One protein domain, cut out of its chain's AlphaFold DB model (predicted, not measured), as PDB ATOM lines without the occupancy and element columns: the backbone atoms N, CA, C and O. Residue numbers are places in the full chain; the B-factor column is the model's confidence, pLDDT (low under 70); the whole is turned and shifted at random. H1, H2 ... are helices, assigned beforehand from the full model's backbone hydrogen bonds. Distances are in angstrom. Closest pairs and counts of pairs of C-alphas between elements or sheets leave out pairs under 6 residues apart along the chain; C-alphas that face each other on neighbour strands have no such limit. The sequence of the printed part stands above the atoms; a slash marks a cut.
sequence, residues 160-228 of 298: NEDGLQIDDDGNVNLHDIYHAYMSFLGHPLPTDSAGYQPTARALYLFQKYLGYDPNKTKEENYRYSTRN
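What this domain is: This is residues 160 to 228 of the 298 residues of an uncharacterized protein of Lactobacillus johnsonii (UniProt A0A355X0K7). A loop of residues 160 to 174 makes one end of the longest axis and leads into a small cluster of three short helices: H1 crosses H2 nearly at right angles and makes a corner with H3. A wide loop, residues 186 to 199, joins H1 to H2. The printed part has 69 residues and is all helix in class, with under half of them, 33, in H1, H2 and H3, in that order. It is compact, with a radius of gyration of the C-alphas of 12.1 A and spans of 34 by 27 by 25 A.

How they stand to each other: H1, residues 175 to 185, touches H2, residues 200 to 210, about perpendicular at 74 degrees; their closest C-alphas, Tyr 181 and Phe 206, are 6.5 A apart. H1 touches H3, residues 218 to 228, at a steep tilt of 43 degrees, opposite ways; the closest C-alphas, Leu 185 and Lys 218, are 5.0 A apart. H2 and H3 are close but not clearly touching, the closest C-alphas, Leu 210 and Ser 225, 7.0 A apart. In H1, H2 and H3 every O i to N i+4 pair is within hydrogen-bond range.

Where its parts are: H1 begins at C-alpha 175 (131.864, 115.902, 90.597) and is 15.5 A long. H2 is 14.7 A long. H3 is 15.8 A long and ends at C-alpha 228 (125.426, 114.140, 105.816).

The domain as a whole: The C-alphas farthest apart, Asp 168 and Thr 217, are 35.8 A apart. The link H1 to H2 is long. The printed part has no cut. The pLDDT is under 70 at residues 190, 193, 227 and 228.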
ATOM      1  N   ASN A 160     123.828 125.581  84.118       88.00
ATOM      2  CA  ASN A 160     123.062 126.476  84.974       88.00
ATOM      3  C   ASN A 160     123.670 127.894  85.010       88.00
ATOM      4  O   ASN A 160     124.719 128.168  84.424       88.00
ATOM      5  N   GLU A 161     123.022 128.792  85.753       89.12
ATOM      6  CA  GLU A 161     123.472 130.172  86.001       89.12
ATOM      7  C   GLU A 161     124.887 130.279  86.597       89.12
ATOM      8  O   GLU A 161     125.583 131.269  86.381       89.12
ATOM      9  N   ASP A 162     125.343 129.246  87.310       85.38
ATOM     10  CA  ASP A 162     126.673 129.201  87.912       85.38
ATOM     11  C   ASP A 162     127.732 128.616  86.956       85.38
ATOM     12  O   ASP A 162     128.910 128.499  87.324       85.38
ATOM     13  N   GLY A 163     127.340 128.256  85.728       84.25
ATOM     14  CA  GLY A 163     128.196 127.666  84.699       84.25
ATOM     15  C   GLY A 163     128.561 126.204  84.962       84.25
ATOM     16  O   GLY A 163     129.636 125.774  84.544       84.25
ATOM     17  N   LEU A 164     127.715 125.470  85.686       85.94
ATOM     18  CA  LEU A 164     127.870 124.044  85.980       85.94
ATOM     19  C   LEU A 164     126.970 123.209  85.084       85.94
ATOM     20  O   LEU A 164     125.848 123.615  84.788       85.94
ATOM     21  N   GLN A 165     127.460 122.038  84.684       86.25
ATOM     22  CA  GLN A 165     126.690 121.106  83.868       86.25
ATOM     23  C   GLN A 165     125.466 120.618  84.642       86.25
ATOM     24  O   GLN A 165     125.580 120.265  85.816       86.25
ATOM     25  N   ILE A 166     124.315 120.604  83.977       85.50
ATOM     26  CA  ILE A 166     123.071 120.030  84.485       85.50
ATOM     27  C   ILE A 166     122.650 118.844  83.622       85.50
ATOM     28  O   ILE A 166     122.860 118.852  82.406       85.50
ATOM     29  N   ASP A 167     122.081 117.824  84.259       82.12
ATOM     30  CA  ASP A 167     121.445 116.707  83.560       82.12
ATOM     31  C   ASP A 167     120.078 117.112  82.971       82.12
ATOM     32  O   ASP A 167     119.629 118.259  83.089       82.12
ATOM     33  N   ASP A 168     119.415 116.175  82.292       81.31
ATOM     34  CA  ASP A 168     118.109 116.422  81.670       81.31
ATOM     35  C   ASP A 168     116.981 116.676  82.681       81.31
ATOM     36  O   ASP A 168     115.982 117.302  82.319       81.31
ATOM     37  N   ASP A 169     117.179 116.282  83.940       81.00
ATOM     38  CA  ASP A 169     116.265 116.509  85.061       81.00
ATOM     39  C   ASP A 169     116.568 117.826  85.812       81.00
ATOM     40  O   ASP A 169     115.846 118.209  86.736       81.00
ATOM     41  N   GLY A 170     117.615 118.554  85.404       80.69
ATOM     42  CA  GLY A 170     118.032 119.827  85.989       80.69
ATOM     43  C   GLY A 170     118.933 119.704  87.222       80.69
ATOM     44  O   GLY A 170     119.193 120.716  87.882       80.69
ATOM     45  N   ASN A 171     119.436 118.511  87.547       83.38
ATOM     46  CA  ASN A 171     120.376 118.324  88.649       83.38
ATOM     47  C   ASN A 171     121.786 118.739  88.237       83.38
ATOM     48  O   ASN A 171     122.271 118.422  87.153       83.38
ATOM     49  N   VAL A 172     122.469 119.426  89.148       86.88
ATOM     50  CA  VAL A 172     123.816 119.947  88.921       86.88
ATOM     51  C   VAL A 172     124.858 118.848  89.114       86.88
ATOM     52  O   VAL A 172     124.907 118.203  90.163       86.88
ATOM     53  N   ASN A 173     125.752 118.684  88.141       85.56
ATOM     54  CA  ASN A 173     126.930 117.839  88.273       85.56
ATOM     55  C   ASN A 173     127.970 118.523  89.178       85.56
ATOM     56  O   ASN A 173     128.570 119.537  88.817       85.56
ATOM     57  N   LEU A 174     128.181 117.953  90.365       89.56
ATOM     58  CA  LEU A 174     129.098 118.475  91.382       89.56
ATOM     59  C   LEU A 174     130.431 117.723  91.450       89.56
ATOM     60  O   LEU A 174     131.213 118.004  92.356       89.56
ATOM     61  N   HIS A 175     130.697 116.787  90.534       85.88
ATOM     62  CA  HIS A 175     131.864 115.902  90.597       85.88
ATOM     63  C   HIS A 175     133.180 116.684  90.739       85.88
ATOM     64  O   HIS A 175     133.844 116.600  91.773       85.88
ATOM     65  N   ASP A 176     133.494 117.544  89.770       83.69
ATOM     66  CA  ASP A 176     134.743 118.317  89.766       83.69
ATOM     67  C   ASP A 176     134.841 119.273  90.967       83.69
ATOM     68  O   ASP A 176     135.908 119.467  91.557       83.69
ATOM     69  N   ILE A 177     133.706 119.850  91.378       89.38
ATOM     70  CA  ILE A 177     133.634 120.768  92.522       89.38
ATOM     71  C   ILE A 177     133.909 120.015  93.823       89.38
ATOM     72  O   ILE A 177     134.589 120.542  94.705       89.38
ATOM     73  N   TYR A 178     133.411 118.788  93.954       91.31
ATOM     74  CA  TYR A 178     133.623 117.964  95.136       91.31
ATOM     75  C   TYR A 178     135.089 117.546  95.278       91.31
ATOM     76  O   TYR A 178     135.650 117.680  96.366       91.31
ATOM     77  N   HIS A 179     135.744 117.136  94.189       90.12
ATOM     78  CA  HIS A 179     137.182 116.835  94.179       90.12
ATOM     79  C   HIS A 179     138.025 118.060  94.584       90.12
ATOM     80  O   HIS A 179     138.884 117.989  95.474       90.12
ATOM     81  N   ALA A 180     137.712 119.230  94.016       89.06
ATOM     82  CA  ALA A 180     138.351 120.492  94.389       89.06
ATOM     83  C   ALA A 180     138.112 120.856  95.867       89.06
ATOM     84  O   ALA A 180     139.028 121.311  96.560       89.06
ATOM     85  N   TYR A 181     136.901 120.622  96.376       92.75
ATOM     86  CA  TYR A 181     136.534 120.874  97.769       92.75
ATOM     87  C   TYR A 181     137.287 119.961  98.737       92.75
ATOM     88  O   TYR A 181     137.888 120.435  99.700       92.75
ATOM     89  N   MET A 182     137.328 118.661  98.462       91.19
ATOM     90  CA  MET A 182     138.040 117.674  99.275       91.19
ATOM     91  C   MET A 182     139.545 117.963  99.327       91.19
ATOM     92  O   MET A 182     140.149 118.004 100.406       91.19
ATOM     93  N   SER A 183     140.125 118.316  98.181       89.88
ATOM     94  CA  SER A 183     141.511 118.776  98.081       89.88
ATOM     95  C   SER A 183     141.757 120.078  98.854       89.88
ATOM     96  O   SER A 183     142.766 120.196  99.556       89.88
ATOM     97  N   PHE A 184     140.825 121.038  98.799       92.06
ATOM     98  CA  PHE A 184     140.887 122.281  99.579       92.06
ATOM     99  C   PHE A 184     140.856 122.021 101.087       92.06
ATOM    100  O   PHE A 184     141.605 122.656 101.842       92.06
ATOM    101  N   LEU A 185     140.015 121.088 101.536       91.81
ATOM    102  CA  LEU A 185     139.893 120.713 102.944       91.81
ATOM    103  C   LEU A 185     141.107 119.929 103.468       91.81
ATOM    104  O   LEU A 185     141.251 119.794 104.683       91.81
ATOM    105  N   GLY A 186     142.008 119.488 102.586       88.69
ATOM    106  CA  GLY A 186     143.199 118.714 102.943       88.69
ATOM    107  C   GLY A 186     142.962 117.205 102.998       88.69
ATOM    108  O   GLY A 186     143.795 116.487 103.545       88.69
ATOM    109  N   HIS A 187     141.854 116.737 102.419       90.00
ATOM    110  CA  HIS A 187     141.468 115.328 102.326       90.00
ATOM    111  C   HIS A 187     141.229 114.947 100.852       90.00
ATOM    112  O   HIS A 187     140.102 114.600 100.505       90.00
ATOM    113  N   PRO A 188     142.241 115.077  99.965       87.31
ATOM    114  CA  PRO A 188     142.094 114.780  98.539       87.31
ATOM    115  C   PRO A 188     141.628 113.336  98.321       87.31
ATOM    116  O   PRO A 188     142.030 112.427  99.057       87.31
ATOM    117  N   LEU A 189     140.785 113.127  97.310       83.19
ATOM    118  CA  LEU A 189     140.348 111.787  96.930       83.19
ATOM    119  C   LEU A 189     141.488 111.045  96.212       83.19
ATOM    120  O   LEU A 189     142.463 111.664  95.778       83.19
ATOM    121  N   PRO A 190     141.416 109.706  96.086       69.81
ATOM    122  CA  PRO A 190     142.385 108.964  95.290       69.81
ATOM    123  C   PRO A 190     142.453 109.559  93.880       69.81
ATOM    124  O   PRO A 190     141.409 109.720  93.261       69.81
ATOM    125  N   THR A 191     143.666 109.855  93.396       73.62
ATOM    126  CA  THR A 191     144.010 110.586  92.147       73.62
ATOM    127  C   THR A 191     144.099 112.114  92.230       73.62
ATOM    128  O   THR A 191     144.746 112.711  91.368       73.62
ATOM    129  N   ASP A 192     143.597 112.746  93.291       77.75
ATOM    130  CA  ASP A 192     143.696 114.199  93.446       77.75
ATOM    131  C   ASP A 192     145.057 114.631  94.007       77.75
ATOM    132  O   ASP A 192     145.675 113.961  94.843       77.75
ATOM    133  N   SER A 193     145.513 115.814  93.596       69.38
ATOM    134  CA  SER A 193     146.669 116.461  94.206       69.38
ATOM    135  C   SER A 193     146.273 117.175  95.502       69.38
ATOM    136  O   SER A 193     145.256 117.863  95.597       69.38
ATOM    137  N   ALA A 194     147.101 117.032  96.537       71.75
ATOM    138  CA  ALA A 194     146.910 117.785  97.768       71.75
ATOM    139  C   ALA A 194     147.186 119.283  97.539       71.75
ATOM    140  O   ALA A 194     148.134 119.646  96.844       71.75
ATOM    141  N   GLY A 195     146.416 120.155  98.200       70.44
ATOM    142  CA  GLY A 195     146.738 121.585  98.281       70.44
ATOM    143  C   GLY A 195     146.052 122.489  97.256       70.44
ATOM    144  O   GLY A 195     146.596 123.541  96.928       70.44
ATOM    145  N   TYR A 196     144.855 122.123  96.786       84.44
ATOM    146  CA  TYR A 196     144.037 122.995  95.939       84.44
ATOM    147  C   TYR A 196     143.820 124.378  96.587       84.44
ATOM    148  O   TYR A 196     143.346 124.486  97.724       84.44
ATOM    149  N   GLN A 197     144.168 125.438  95.852       87.12
ATOM    150  CA  GLN A 197     143.920 126.828  96.237       87.12
ATOM    151  C   GLN A 197     142.627 127.310  95.567       87.12
ATOM    152  O   GLN A 197     142.611 127.494  94.349       87.12
ATOM    153  N   PRO A 198     141.531 127.499  96.321       87.44
ATOM    154  CA  PRO A 198     140.259 127.855  95.722       87.44
ATOM    155  C   PRO A 198     140.238 129.318  95.287       87.44
ATOM    156  O   PRO A 198     140.684 130.214  96.003       87.44
ATOM    157  N   THR A 199     139.644 129.563  94.124       90.31
ATOM    158  CA  THR A 199     139.245 130.909  93.705       90.31
ATOM    159  C   THR A 199     138.017 131.373  94.496       90.31
ATOM    160  O   THR A 199     137.301 130.561  95.086       90.31
ATOM    161  N   ALA A 200     137.710 132.675  94.474       89.25
ATOM    162  CA  ALA A 200     136.483 133.202  95.086       89.25
ATOM    163  C   ALA A 200     135.216 132.516  94.537       89.25
ATOM    164  O   ALA A 200     134.300 132.197  95.294       89.25
ATOM    165  N   ARG A 201     135.208 132.206  93.230       90.50
ATOM    166  CA  ARG A 201     134.143 131.421  92.594       90.50
ATOM    167  C   ARG A 201     134.058 130.015  93.187       90.50
ATOM    168  O   ARG A 201     132.968 129.587  93.536       90.50
ATOM    169  N   ALA A 202     135.183 129.317  93.345       88.94
ATOM    170  CA  ALA A 202     135.192 127.982  93.942       88.94
ATOM    171  C   ALA A 202     134.658 127.993  95.386       88.94
ATOM    172  O   ALA A 202     133.842 127.147  95.730       88.94
ATOM    173  N   LEU A 203     135.028 128.987  96.203       90.75
ATOM    174  CA  LEU A 203     134.496 129.136  97.566       90.75
ATOM    175  C   LEU A 203     132.978 129.364  97.585       90.75
ATOM    176  O   LEU A 203     132.284 128.745  98.390       90.75
ATOM    177  N   TYR A 204     132.462 130.203  96.682       93.06
ATOM    178  CA  TYR A 204     131.020 130.392  96.512       93.06
ATOM    179  C   TYR A 204     130.321 129.077  96.136       93.06
ATOM    180  O   TYR A 204     129.308 128.730  96.743       93.06
ATOM    181  N   LEU A 205     130.887 128.303  95.205       92.50
ATOM    182  CA  LEU A 205     130.333 127.004  94.811       92.50
ATOM    183  C   LEU A 205     130.383 125.989  95.959       92.50
ATOM    184  O   LEU A 205     129.408 125.277  96.187       92.50
ATOM    185  N   PHE A 206     131.469 125.961  96.737       94.06
ATOM    186  CA  PHE A 206     131.568 125.117  97.929       94.06
ATOM    187  C   PHE A 206     130.505 125.486  98.964       94.06
ATOM    188  O   PHE A 206     129.929 124.604  99.599       94.06
ATOM    189  N   GLN A 207     130.218 126.774  99.136       92.88
ATOM    190  CA  GLN A 207     129.191 127.232 100.066       92.88
ATOM    191  C   GLN A 207     127.782 126.895  99.563       92.88
ATOM    192  O   GLN A 207     126.998 126.323 100.318       92.88
ATOM    193  N   LYS A 208     127.474 127.202  98.293       92.19
ATOM    194  CA  LYS A 208     126.149 126.995  97.680       92.19
ATOM    195  C   LYS A 208     125.787 125.515  97.566       92.19
ATOM    196  O   LYS A 208     124.656 125.154  97.874       92.19
ATOM    197  N   TYR A 209     126.734 124.667  97.160       90.31
ATOM    198  CA  TYR A 209     126.451 123.272  96.806       90.31
ATOM    199  C   TYR A 209     126.951 122.239  97.819       90.31
ATOM    200  O   TYR A 209     126.380 121.157  97.909       90.31
ATOM    201  N   LEU A 210     127.998 122.551  98.589       90.75
ATOM    202  CA  LEU A 210     128.642 121.596  99.505       90.75
ATOM    203  C   LEU A 210     128.554 122.023 100.980       90.75
ATOM    204  O   LEU A 210     129.093 121.347 101.857       90.75
ATOM    205  N   GLY A 211     127.864 123.131 101.273       88.75
ATOM    206  CA  GLY A 211     127.634 123.608 102.637       88.75
ATOM    207  C   GLY A 211     128.894 124.099 103.353       88.75
ATOM    208  O   GLY A 211     128.956 124.045 104.583       88.75
ATOM    209  N   TYR A 212     129.903 124.553 102.603       93.38
ATOM    210  CA  TYR A 212     131.107 125.146 103.179       93.38
ATOM    211  C   TYR A 212     130.778 126.388 104.011       93.38
ATOM    212  O   TYR A 212     130.152 127.331 103.533       93.38
ATOM    213  N   ASP A 213     131.256 126.392 105.253       91.44
ATOM    214  CA  ASP A 213     131.146 127.516 106.173       91.44
ATOM    215  C   ASP A 213     132.546 128.093 106.440       91.44
ATOM    216  O   ASP A 213     133.386 127.402 107.039       91.44
ATOM    217  N   PRO A 214     132.821 129.347 106.032       90.25
ATOM    218  CA  PRO A 214     134.124 129.974 106.234       90.25
ATOM    219  C   PRO A 214     134.458 130.209 107.713       90.25
ATOM    220  O   PRO A 214     135.627 130.393 108.047       90.25
ATOM    221  N   ASN A 215     133.464 130.169 108.609       93.12
ATOM    222  CA  ASN A 215     133.676 130.318 110.052       93.12
ATOM    223  C   ASN A 215     134.072 129.002 110.736       93.12
ATOM    224  O   ASN A 215     134.432 129.007 111.914       93.12
ATOM    225  N   LYS A 216     133.993 127.876 110.019       91.06
ATOM    226  CA  LYS A 216     134.393 126.558 110.514       91.06
ATOM    227  C   LYS A 216     135.786 126.200 110.021       91.06
ATOM    228  O   LYS A 216     136.207 126.554 108.919       91.06
ATOM    229  N   THR A 217     136.497 125.421 110.823       92.12
ATOM    230  CA  THR A 217     137.775 124.842 110.401       92.12
ATOM    231  C   THR A 217     137.578 123.905 109.204       92.12
ATOM    232  O   THR A 217     136.490 123.366 108.978       92.12
ATOM    233  N   LYS A 218     138.641 123.671 108.424       90.44
ATOM    234  CA  LYS A 218     138.601 122.714 107.302       90.44
ATOM    235  C   LYS A 218     138.175 121.312 107.754       90.44
ATOM    236  O   LYS A 218     137.397 120.654 107.079       90.44
ATOM    237  N   GLU A 219     138.613 120.900 108.941       90.38
ATOM    238  CA  GLU A 219     138.253 119.613 109.540       90.38
ATOM    239  C   GLU A 219     136.772 119.547 109.963       90.38
ATOM    240  O   GLU A 219     136.119 118.520 109.794       90.38
ATOM    241  N   GLU A 220     136.201 120.634 110.483       88.94
ATOM    242  CA  GLU A 220     134.767 120.692 110.806       88.94
ATOM    243  C   GLU A 220     133.893 120.661 109.549       88.94
ATOM    244  O   GLU A 220     132.883 119.957 109.524       88.94
ATOM    245  N   ASN A 221     134.306 121.377 108.502       90.50
ATOM    246  CA  ASN A 221     133.671 121.326 107.186       90.50
ATOM    247  C   ASN A 221     133.745 119.911 106.581       90.50
ATOM    248  O   ASN A 221     132.731 119.375 106.136       90.50
ATOM    249  N   TYR A 222     134.906 119.254 106.672       89.88
ATOM    250  CA  TYR A 222     135.094 117.870 106.228       89.88
ATOM    251  C   TYR A 222     134.161 116.890 106.954       89.88
ATOM    252  O   TYR A 222     133.480 116.073 106.330       89.88
ATOM    253  N   ARG A 223     134.064 117.003 108.283       85.25
ATOM    254  CA  ARG A 223     133.165 116.167 109.093       85.25
ATOM    255  C   ARG A 223     131.695 116.401 108.775       85.25
ATOM    256  O   ARG A 223     130.910 115.466 108.871       85.25
ATOM    257  N   TYR A 224     131.306 117.626 108.435       78.94
ATOM    258  CA  TYR A 224     129.935 117.932 108.031       78.94
ATOM    259  C   TYR A 224     129.599 117.304 106.671       78.94
ATOM    260  O   TYR A 224     128.588 116.608 106.558       78.94
ATOM    261  N   SER A 225     130.497 117.457 105.693       73.44
ATOM    262  CA  SER A 225     130.378 116.865 104.353       73.44
ATOM    263  C   SER A 225     130.225 115.334 104.407       73.44
ATOM    264  O   SER A 225     129.308 114.761 103.821       73.44
ATOM    265  N   THR A 226     131.048 114.667 105.219       70.88
ATOM    266  CA  THR A 226     131.044 113.195 105.359       70.88
ATOM    267  C   THR A 226     129.923 112.647 106.258       70.88
ATOM    268  O   THR A 226     129.490 111.503 106.090       70.88
ATOM    269  N   ARG A 227     129.398 113.443 107.202       60.31
ATOM    270  CA  ARG A 227     128.302 113.037 108.108       60.31
ATOM    271  C   ARG A 227     126.915 113.127 107.461       60.31
ATOM    272  O   ARG A 227     126.034 112.330 107.781       60.31
ATOM    273  N   ASN A 228     126.704 114.057 106.532       51.84
ATOM    274  CA  ASN A 228     125.426 114.140 105.816       51.84
ATOM    275  C   ASN A 228     125.267 113.035 104.758       51.84
ATOM    276  O   ASN A 228     124.150 112.597 104.511       51.84
TER     277      ASN A 228